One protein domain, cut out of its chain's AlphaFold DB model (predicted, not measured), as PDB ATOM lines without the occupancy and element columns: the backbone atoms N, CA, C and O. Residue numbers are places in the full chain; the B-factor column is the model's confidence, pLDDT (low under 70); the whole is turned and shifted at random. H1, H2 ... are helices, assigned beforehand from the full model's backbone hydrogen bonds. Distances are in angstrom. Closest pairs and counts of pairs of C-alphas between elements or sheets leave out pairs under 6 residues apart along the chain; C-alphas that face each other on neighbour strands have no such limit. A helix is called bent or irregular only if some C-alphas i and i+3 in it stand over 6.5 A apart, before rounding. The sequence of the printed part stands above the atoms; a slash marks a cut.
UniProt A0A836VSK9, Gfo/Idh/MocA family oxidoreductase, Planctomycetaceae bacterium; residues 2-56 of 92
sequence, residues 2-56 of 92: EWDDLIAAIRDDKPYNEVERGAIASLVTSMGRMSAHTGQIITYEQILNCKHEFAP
ATOM      1  N   GLU A   2       6.842  54.035  -7.477       89.00
ATOM      2  CA  GLU A   2       8.071  54.872  -7.511       89.00
ATOM      3  C   GLU A   2       7.781  56.376  -7.664       89.00
ATOM      4  O   GLU A   2       8.212  57.171  -6.838       89.00
ATOM      5  N   TRP A   3       6.964  56.761  -8.650       91.31
ATOM      6  CA  TRP A   3       6.572  58.161  -8.840       91.31
ATOM      7  C   TRP A   3       5.894  58.778  -7.606       91.31
ATOM      8  O   TRP A   3       6.134  59.936  -7.276       91.31
ATOM      9  N   ASP A   4       5.059  58.010  -6.903       96.00
ATOM     10  CA  ASP A   4       4.363  58.495  -5.708       96.00
ATOM     11  C   ASP A   4       5.352  58.698  -4.549       96.00
ATOM     12  O   ASP A   4       5.298  59.719  -3.860       96.00
ATOM     13  N   ASP A   5       6.291  57.761  -4.387       94.50
ATOM     14  CA  ASP A   5       7.336  57.790  -3.361       94.50
ATOM     15  C   ASP A   5       8.315  58.955  -3.590       94.50
ATOM     16  O   ASP A   5       8.630  59.696  -2.654       94.50
ATOM     17  N   LEU A   6       8.725  59.188  -4.844       94.69
ATOM     18  CA  LEU A   6       9.574  60.316  -5.232       94.69
ATOM     19  C   LEU A   6       8.900  61.658  -4.923       94.69
ATOM     20  O   LEU A   6       9.506  62.542  -4.311       94.69
ATOM     21  N   ILE A   7       7.637  61.822  -5.327       97.19
ATOM     22  CA  ILE A   7       6.894  63.066  -5.093       97.19
ATOM     23  C   ILE A   7       6.673  63.299  -3.593       97.19
ATOM     24  O   ILE A   7       6.801  64.436  -3.135       97.19
ATOM     25  N   ALA A   8       6.383  62.254  -2.814       97.19
ATOM     26  CA  ALA A   8       6.262  62.361  -1.361       97.19
ATOM     27  C   ALA A   8       7.587  62.783  -0.706       97.19
ATOM     28  O   ALA A   8       7.593  63.700   0.116       97.19
ATOM     29  N   ALA A   9       8.712  62.183  -1.108       97.00
ATOM     30  CA  ALA A   9      10.032  62.530  -0.589       97.00
ATOM     31  C   ALA A   9      10.412  63.992  -0.873       97.00
ATOM     32  O   ALA A   9      10.905  64.674   0.024       97.00
ATOM     33  N   ILE A  10      10.114  64.497  -2.078       97.06
ATOM     34  CA  ILE A  10      10.336  65.907  -2.437       97.06
ATOM     35  C   ILE A  10       9.477  66.835  -1.571       97.06
ATOM     36  O   ILE A  10       9.971  67.835  -1.057       97.06
ATOM     37  N   ARG A  11       8.185  66.520  -1.409       98.38
ATOM     38  CA  ARG A  11       7.251  67.358  -0.635       98.38
ATOM     39  C   ARG A  11       7.596  67.418   0.849       98.38
ATOM     40  O   ARG A  11       7.357  68.450   1.471       98.38
ATOM     41  N   ASP A  12       8.128  66.327   1.383       98.19
ATOM     42  CA  ASP A  12       8.481  66.195   2.794       98.19
ATOM     43  C   ASP A  12       9.950  66.558   3.092       98.19
ATOM     44  O   ASP A  12      10.375  66.403   4.236       98.19
ATOM     45  N   ASP A  13      10.721  67.001   2.090       97.12
ATOM     46  CA  ASP A  13      12.164  67.282   2.186       97.12
ATOM     47  C   ASP A  13      12.967  66.106   2.784       97.12
ATOM     48  O   ASP A  13      13.779  66.245   3.702       97.12
ATOM     49  N   LYS A  14      12.689  64.893   2.289       97.81
ATOM     50  CA  LYS A  14      13.322  63.649   2.746       97.81
ATOM     51  C   LYS A  14      14.350  63.150   1.731       97.81
ATOM     52  O   LYS A  14      14.058  63.116   0.534       97.81
ATOM     53  N   PRO A  15      15.519  62.660   2.184       95.94
ATOM     54  CA  PRO A  15      16.436  61.962   1.299       95.94
ATOM     55  C   PRO A  15      15.784  60.671   0.792       95.94
ATOM     56  O   PRO A  15      15.291  59.860   1.576       95.94
ATOM     57  N   TYR A  16      15.813  60.472  -0.522       94.94
ATOM     58  CA  TYR A  16      15.283  59.283  -1.181       94.94
ATOM     59  C   TYR A  16      16.200  58.894  -2.337       94.94
ATOM     60  O   TYR A  16      16.612  59.742  -3.128       94.94
ATOM     61  N   ASN A  17      16.587  57.620  -2.391       93.56
ATOM     62  CA  ASN A  17      17.587  57.128  -3.330       93.56
ATOM     63  C   ASN A  17      17.242  55.702  -3.772       93.56
ATOM     64  O   ASN A  17      17.318  54.769  -2.976       93.56
ATOM     65  N   GLU A  18      16.926  55.542  -5.056       94.06
ATOM     66  CA  GLU A  18      16.716  54.241  -5.701       94.06
ATOM     67  C   GLU A  18      17.795  53.912  -6.747       94.06
ATOM     68  O   GLU A  18      17.602  53.035  -7.592       94.06
ATOM     69  N   VAL A  19      18.943  54.600  -6.720       94.75
ATOM     70  CA  VAL A  19      20.011  54.447  -7.724       94.75
ATOM     71  C   VAL A  19      20.447  52.992  -7.861       94.75
ATOM     72  O   VAL A  19      20.602  52.519  -8.983       94.75
ATOM     73  N   GLU A  20      20.591  52.261  -6.755       95.62
ATOM     74  CA  GLU A  20      20.956  50.840  -6.792       95.62
ATOM     75  C   GLU A  20      19.925  50.014  -7.574       95.62
ATOM     76  O   GLU A  20      20.273  49.309  -8.520       95.62
ATOM     77  N   ARG A  21      18.638  50.167  -7.250       94.44
ATOM     78  CA  ARG A  21      17.539  49.480  -7.939       94.44
ATOM     79  C   ARG A  21      17.486  49.851  -9.424       94.44
ATOM     80  O   ARG A  21      17.326  48.963 -10.260       94.44
ATOM     81  N   GLY A  22      17.638  51.131  -9.759       95.06
ATOM     82  CA  GLY A  22      17.644  51.614 -11.144       95.06
ATOM     83  C   GLY A  22      18.840  51.100 -11.956       95.06
ATOM     84  O   GLY A  22      18.681  50.673 -13.104       95.06
ATOM     85  N   ALA A  23      20.027  51.069 -11.346       96.56
ATOM     86  CA  ALA A  23      21.232  50.512 -11.953       96.56
ATOM     87  C   ALA A  23      21.079  49.005 -12.205       96.56
ATOM     88  O   ALA A  23      21.352  48.535 -13.311       96.56
ATOM     89  N   ILE A  24      20.556  48.263 -11.223       97.50
ATOM     90  CA  ILE A  24      20.266  46.830 -11.352       97.50
ATOM     91  C   ILE A  24      19.237  46.582 -12.459       97.50
ATOM     92  O   ILE A  24      19.463  45.712 -13.297       97.50
ATOM     93  N   ALA A  25      18.148  47.358 -12.517       97.25
ATOM     94  CA  ALA A  25      17.120  47.243 -13.557       97.25
ATOM     95  C   ALA A  25      17.699  47.429 -14.974       97.25
ATOM     96  O   ALA A  25      17.380  46.675 -15.901       97.25
ATOM     97  N   SER A  26      18.604  48.396 -15.133       96.25
ATOM     98  CA  SER A  26      19.311  48.634 -16.396       96.25
ATOM     99  C   SER A  26      20.252  47.475 -16.744       96.25
ATOM    100  O   SER A  26      20.252  46.990 -17.877       96.25
ATOM    101  N   LEU A  27      21.000  46.961 -15.763       96.94
ATOM    102  CA  LEU A  27      21.897  45.821 -15.952       96.94
ATOM    103  C   LEU A  27      21.141  44.550 -16.371       96.94
ATOM    104  O   LEU A  27      21.548  43.877 -17.319       96.94
ATOM    105  N   VAL A  28      20.020  44.224 -15.716       97.44
ATOM    106  CA  VAL A  28      19.220  43.037 -16.075       97.44
ATOM    107  C   VAL A  28      18.507  43.191 -17.419       97.44
ATOM    108  O   VAL A  28      18.240  42.192 -18.085       97.44
ATOM    109  N   THR A  29      18.271  44.421 -17.881       97.06
ATOM    110  CA  THR A  29      17.821  44.667 -19.259       97.06
ATOM    111  C   THR A  29      18.897  44.242 -20.262       97.06
ATOM    112  O   THR A  29      18.608  43.500 -21.205       97.06
ATOM    113  N   SER A  30      20.161  44.609 -20.021       95.75
ATOM    114  CA  SER A  30      21.303  44.127 -20.815       95.75
ATOM    115  C   SER A  30      21.484  42.608 -20.717       95.75
ATOM    116  O   SER A  30      21.808  41.963 -21.715       95.75
ATOM    117  N   MET A  31      21.212  42.014 -19.550       97.19
ATOM    118  CA  MET A  31      21.219  40.558 -19.353       97.19
ATOM    119  C   MET A  31      20.204  39.871 -20.267       97.19
ATOM    120  O   MET A  31      20.554  38.940 -20.989       97.19
ATOM    121  N   GLY A  32      18.963  40.372 -20.282       96.31
ATOM    122  CA  GLY A  32      17.900  39.864 -21.147       96.31
ATOM    123  C   GLY A  32      18.248  40.001 -22.628       96.31
ATOM    124  O   GLY A  32      18.057  39.053 -23.391       96.31
ATOM    125  N   ARG A  33      18.833  41.139 -23.022       94.69
ATOM    126  CA  ARG A  33      19.330  41.364 -24.386       94.69
ATOM    127  C   ARG A  33      20.385  40.330 -24.784       94.69
ATOM    128  O   ARG A  33      20.237  39.701 -25.831       94.69
ATOM    129  N   MET A  34      21.404  40.115 -23.950       95.06
ATOM    130  CA  MET A  34      22.437  39.108 -24.219       95.06
ATOM    131  C   MET A  34      21.840  37.708 -24.309       95.06
ATOM    132  O   MET A  34      22.089  37.018 -25.290       95.06
ATOM    133  N   SER A  35      20.988  37.317 -23.360       96.31
ATOM    134  CA  SER A  35      20.313  36.017 -23.397       96.31
ATOM    135  C   SER A  35      19.504  35.801 -24.676       96.31
ATOM    136  O   SER A  35      19.598  34.735 -25.285       96.31
ATOM    137  N   ALA A  36      18.737  36.805 -25.110       95.50
ATOM    138  CA  ALA A  36      17.915  36.711 -26.311       95.50
ATOM    139  C   ALA A  36      18.759  36.584 -27.587       95.50
ATOM    140  O   ALA A  36      18.417  35.802 -28.475       95.50
ATOM    141  N   HIS A  37      19.862  37.328 -27.688       93.88
ATOM    142  CA  HIS A  37      20.689  37.320 -28.892       93.88
ATOM    143  C   HIS A  37      21.685  36.160 -28.954       93.88
ATOM    144  O   HIS A  37      21.971  35.681 -30.045       93.88
ATOM    145  N   THR A  38      22.192  35.664 -27.827       94.44
ATOM    146  CA  THR A  38      23.135  34.533 -27.839       94.44
ATOM    147  C   THR A  38      22.446  33.180 -27.687       94.44
ATOM    148  O   THR A  38      23.057  32.143 -27.946       94.44
ATOM    149  N   GLY A  39      21.175  33.166 -27.270       95.56
ATOM    150  CA  GLY A  39      20.443  31.937 -26.959       95.56
ATOM    151  C   GLY A  39      21.006  31.208 -25.736       95.56
ATOM    152  O   GLY A  39      20.920  29.981 -25.657       95.56
ATOM    153  N   GLN A  40      21.628  31.937 -24.804       95.19
ATOM    154  CA  GLN A  40      22.279  31.368 -23.625       95.19
ATOM    155  C   GLN A  40      21.657  31.854 -22.316       95.19
ATOM    156  O   GLN A  40      21.109  32.955 -22.209       95.19
ATOM    157  N   ILE A  41      21.809  31.028 -21.281       96.81
ATOM    158  CA  ILE A  41      21.591  31.458 -19.902       96.81
ATOM    159  C   ILE A  41      22.722  32.421 -19.545       96.81
ATOM    160  O   ILE A  41      23.883  32.014 -19.521       96.81
ATOM    161  N   ILE A  42      22.370  33.676 -19.272       96.69
ATOM    162  CA  ILE A  42      23.293  34.696 -18.777       96.69
ATOM    163  C   ILE A  42      22.945  34.952 -17.315       96.69
ATOM    164  O   ILE A  42      21.804  35.273 -16.987       96.69
ATOM    165  N   THR A  43      23.916  34.765 -16.427       97.81
ATOM    166  CA  THR A  43      23.753  35.055 -15.002       97.81
ATOM    167  C   THR A  43      23.992  36.532 -14.714       97.81
ATOM    168  O   THR A  43      24.643  37.243 -15.482       97.81
ATOM    169  N   TYR A  44      23.515  36.982 -13.552       97.69
ATOM    170  CA  TYR A  44      23.754  38.339 -13.070       97.69
ATOM    171  C   TYR A  44      25.254  38.687 -13.023       97.69
ATOM    172  O   TYR A  44      25.677  39.704 -13.562       97.69
ATOM    173  N   GLU A  45      26.081  37.795 -12.470       98.12
ATOM    174  CA  GLU A  45      27.534  38.002 -12.399       98.12
ATOM    175  C   GLU A  45      28.201  38.052 -13.777       98.12
ATOM    176  O   GLU A  45      29.153  38.804 -13.984       98.12
ATOM    177  N   GLN A  46      27.706  37.274 -14.743       96.81
ATOM    178  CA  GLN A  46      28.242  37.287 -16.102       96.81
ATOM    179  C   GLN A  46      27.963  38.608 -16.813       96.81
ATOM    180  O   GLN A  46      28.854  39.119 -17.493       96.81
ATOM    181  N   ILE A  47      26.757  39.169 -16.666       96.25
ATOM    182  CA  ILE A  47      26.449  40.464 -17.280       96.25
ATOM    183  C   ILE A  47      27.156  41.611 -16.551       96.25
ATOM    184  O   ILE A  47      27.677  42.507 -17.211       96.25
ATOM    185  N   LEU A  48      27.242  41.558 -15.216       96.62
ATOM    186  CA  LEU A  48      27.913  42.575 -14.401       96.62
ATOM    187  C   LEU A  48      29.394  42.702 -14.772       96.62
ATOM    188  O   LEU A  48      29.924  43.806 -14.847       96.62
ATOM    189  N   ASN A  49      30.043  41.569 -15.044       96.38
ATOM    190  CA  ASN A  49      31.457  41.498 -15.411       96.38
ATOM    191  C   ASN A  49      31.680  41.380 -16.933       96.38
ATOM    192  O   ASN A  49      32.752  40.957 -17.381       96.38
ATOM    193  N   CYS A  50      30.673  41.710 -17.747       92.75
ATOM    194  CA  CYS A  50      30.753  41.577 -19.196       92.75
ATOM    195  C   CYS A  50      31.744  42.588 -19.791       92.75
ATOM    196  O   CYS A  50      31.688  43.779 -19.505       92.75
ATOM    197  N   LYS A  51      32.639  42.116 -20.666       91.88
ATOM    198  CA  LYS A  51      33.596  42.972 -21.393       91.88
ATOM    199  C   LYS A  51      33.067  43.471 -22.738       91.88
ATOM    200  O   LYS A  51      33.776  44.184 -23.440       91.88
ATOM    201  N   HIS A  52      31.879  43.026 -23.138       89.00
ATOM    202  CA  HIS A  52      31.295  43.409 -24.412       89.00
ATOM    203  C   HIS A  52      30.831  44.867 -24.348       89.00
ATOM    204  O   HIS A  52      29.962  45.221 -23.553       89.00
ATOM    205  N   GLU A  53      31.415  45.707 -25.195       88.56
ATOM    206  CA  GLU A  53      31.022  47.103 -25.340       88.56
ATOM    207  C   GLU A  53      29.950  47.225 -26.427       88.56
ATOM    208  O   GLU A  53      30.217  47.010 -27.607       88.56
ATOM    209  N   PHE A  54      28.731  47.590 -26.026       83.75
ATOM    210  CA  PHE A  54      27.592  47.694 -26.945       83.75
ATOM    211  C   PHE A  54      27.615  48.944 -27.832       83.75
ATOM    212  O   PHE A  54      26.929  48.981 -28.853       83.75
ATOM    213  N   ALA A  55      28.374  49.973 -27.451       87.94
ATOM    214  CA  ALA A  55      28.459  51.229 -28.192       87.94
ATOM    215  C   ALA A  55      29.914  51.726 -28.295       87.94
ATOM    216  O   ALA A  55      30.255  52.756 -27.709       87.94
ATOM    217  N   PRO A  56      30.786  51.011 -29.031       88.12
ATOM    218  CA  PRO A  56      32.188  51.390 -29.146       88.12
ATOM    219  C   PRO A  56      32.349  52.801 -29.711       88.12
ATOM    220  O   PRO A  56      31.781  53.126 -30.756       88.12
TER     221      PRO A  56
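This is residues 2 to 56 of the 92 residues of the protein "Gfo/Idh/MocA family oxidoreductase" of Planctomycetaceae bacterium (UniProt A0A836VSK9). What is the main picture? One long helix, H2, runs along the long axis, with the short helix H3 packed on its side and the helix H1 set off beyond its beginning at the far end of a strung-out link. After H2 the chain folds back through residues 39 to 43 to reach H3, and residues 49 to 56 follow as a tail with no named element. What are the parts and how large is the whole? The printed part has 55 residues with three named helices, in the order H1, H2, H3, and no named strand; the class is all helix. It is extended, with a radius of gyration of the C-alphas of 15.9 A and spans of 46 by 20 by 19 A.

Where is the longest helix? H2 is residues 19 to 38, 28.5 A from first to last C-alpha. It begins with C-alpha 19 at (20.011, 54.447, -7.724) and ends with C-alpha 38 at (23.135, 34.533, -27.839). Where are the other two? H1 is residues 2 to 11, 14.3 A long, with C-alpha 2 at (8.071, 54.872, -7.511). H3 is residues 44 to 48, 6.1 A long, and ends with C-alpha 48 at (27.913, 42.575, -14.401).

What touches H2? H3 touches H2, with 7 pairs of C-alphas within 8 A; the closest are those of Met 31 and Ile 47, 5.6 A apart. H2 touches H3 with residues 27 to 31 alone, and the centres of the two helices are 9.0 A apart. How does H1 stand to the others? H1 touches no helix. It is apart from H2 and also apart from H3, with no C-alpha within 8 A of either. Are the helices' backbones well formed? In H1, H2 and H3 every pair of O i and N i+4 is within hydrogen-bond range, and no helix is bent or irregular.

How far does the printed part reach? The two C-alphas farthest apart are those of Asp 12 and Gly 39, at 46.9 A. The first and last printed C-alphas, of Glu 2 and Pro 56, are 32.6 A apart. Is there a cut or a long link? The printed part has no cut. The link from H2 to H3 is tight, with 5 residues, and the link from H1 to H2 is short, with 7; neither is long. Is any of it uncertain in the model? The mean pLDDT of the printed part is 95.1, and no printed residue is under 70.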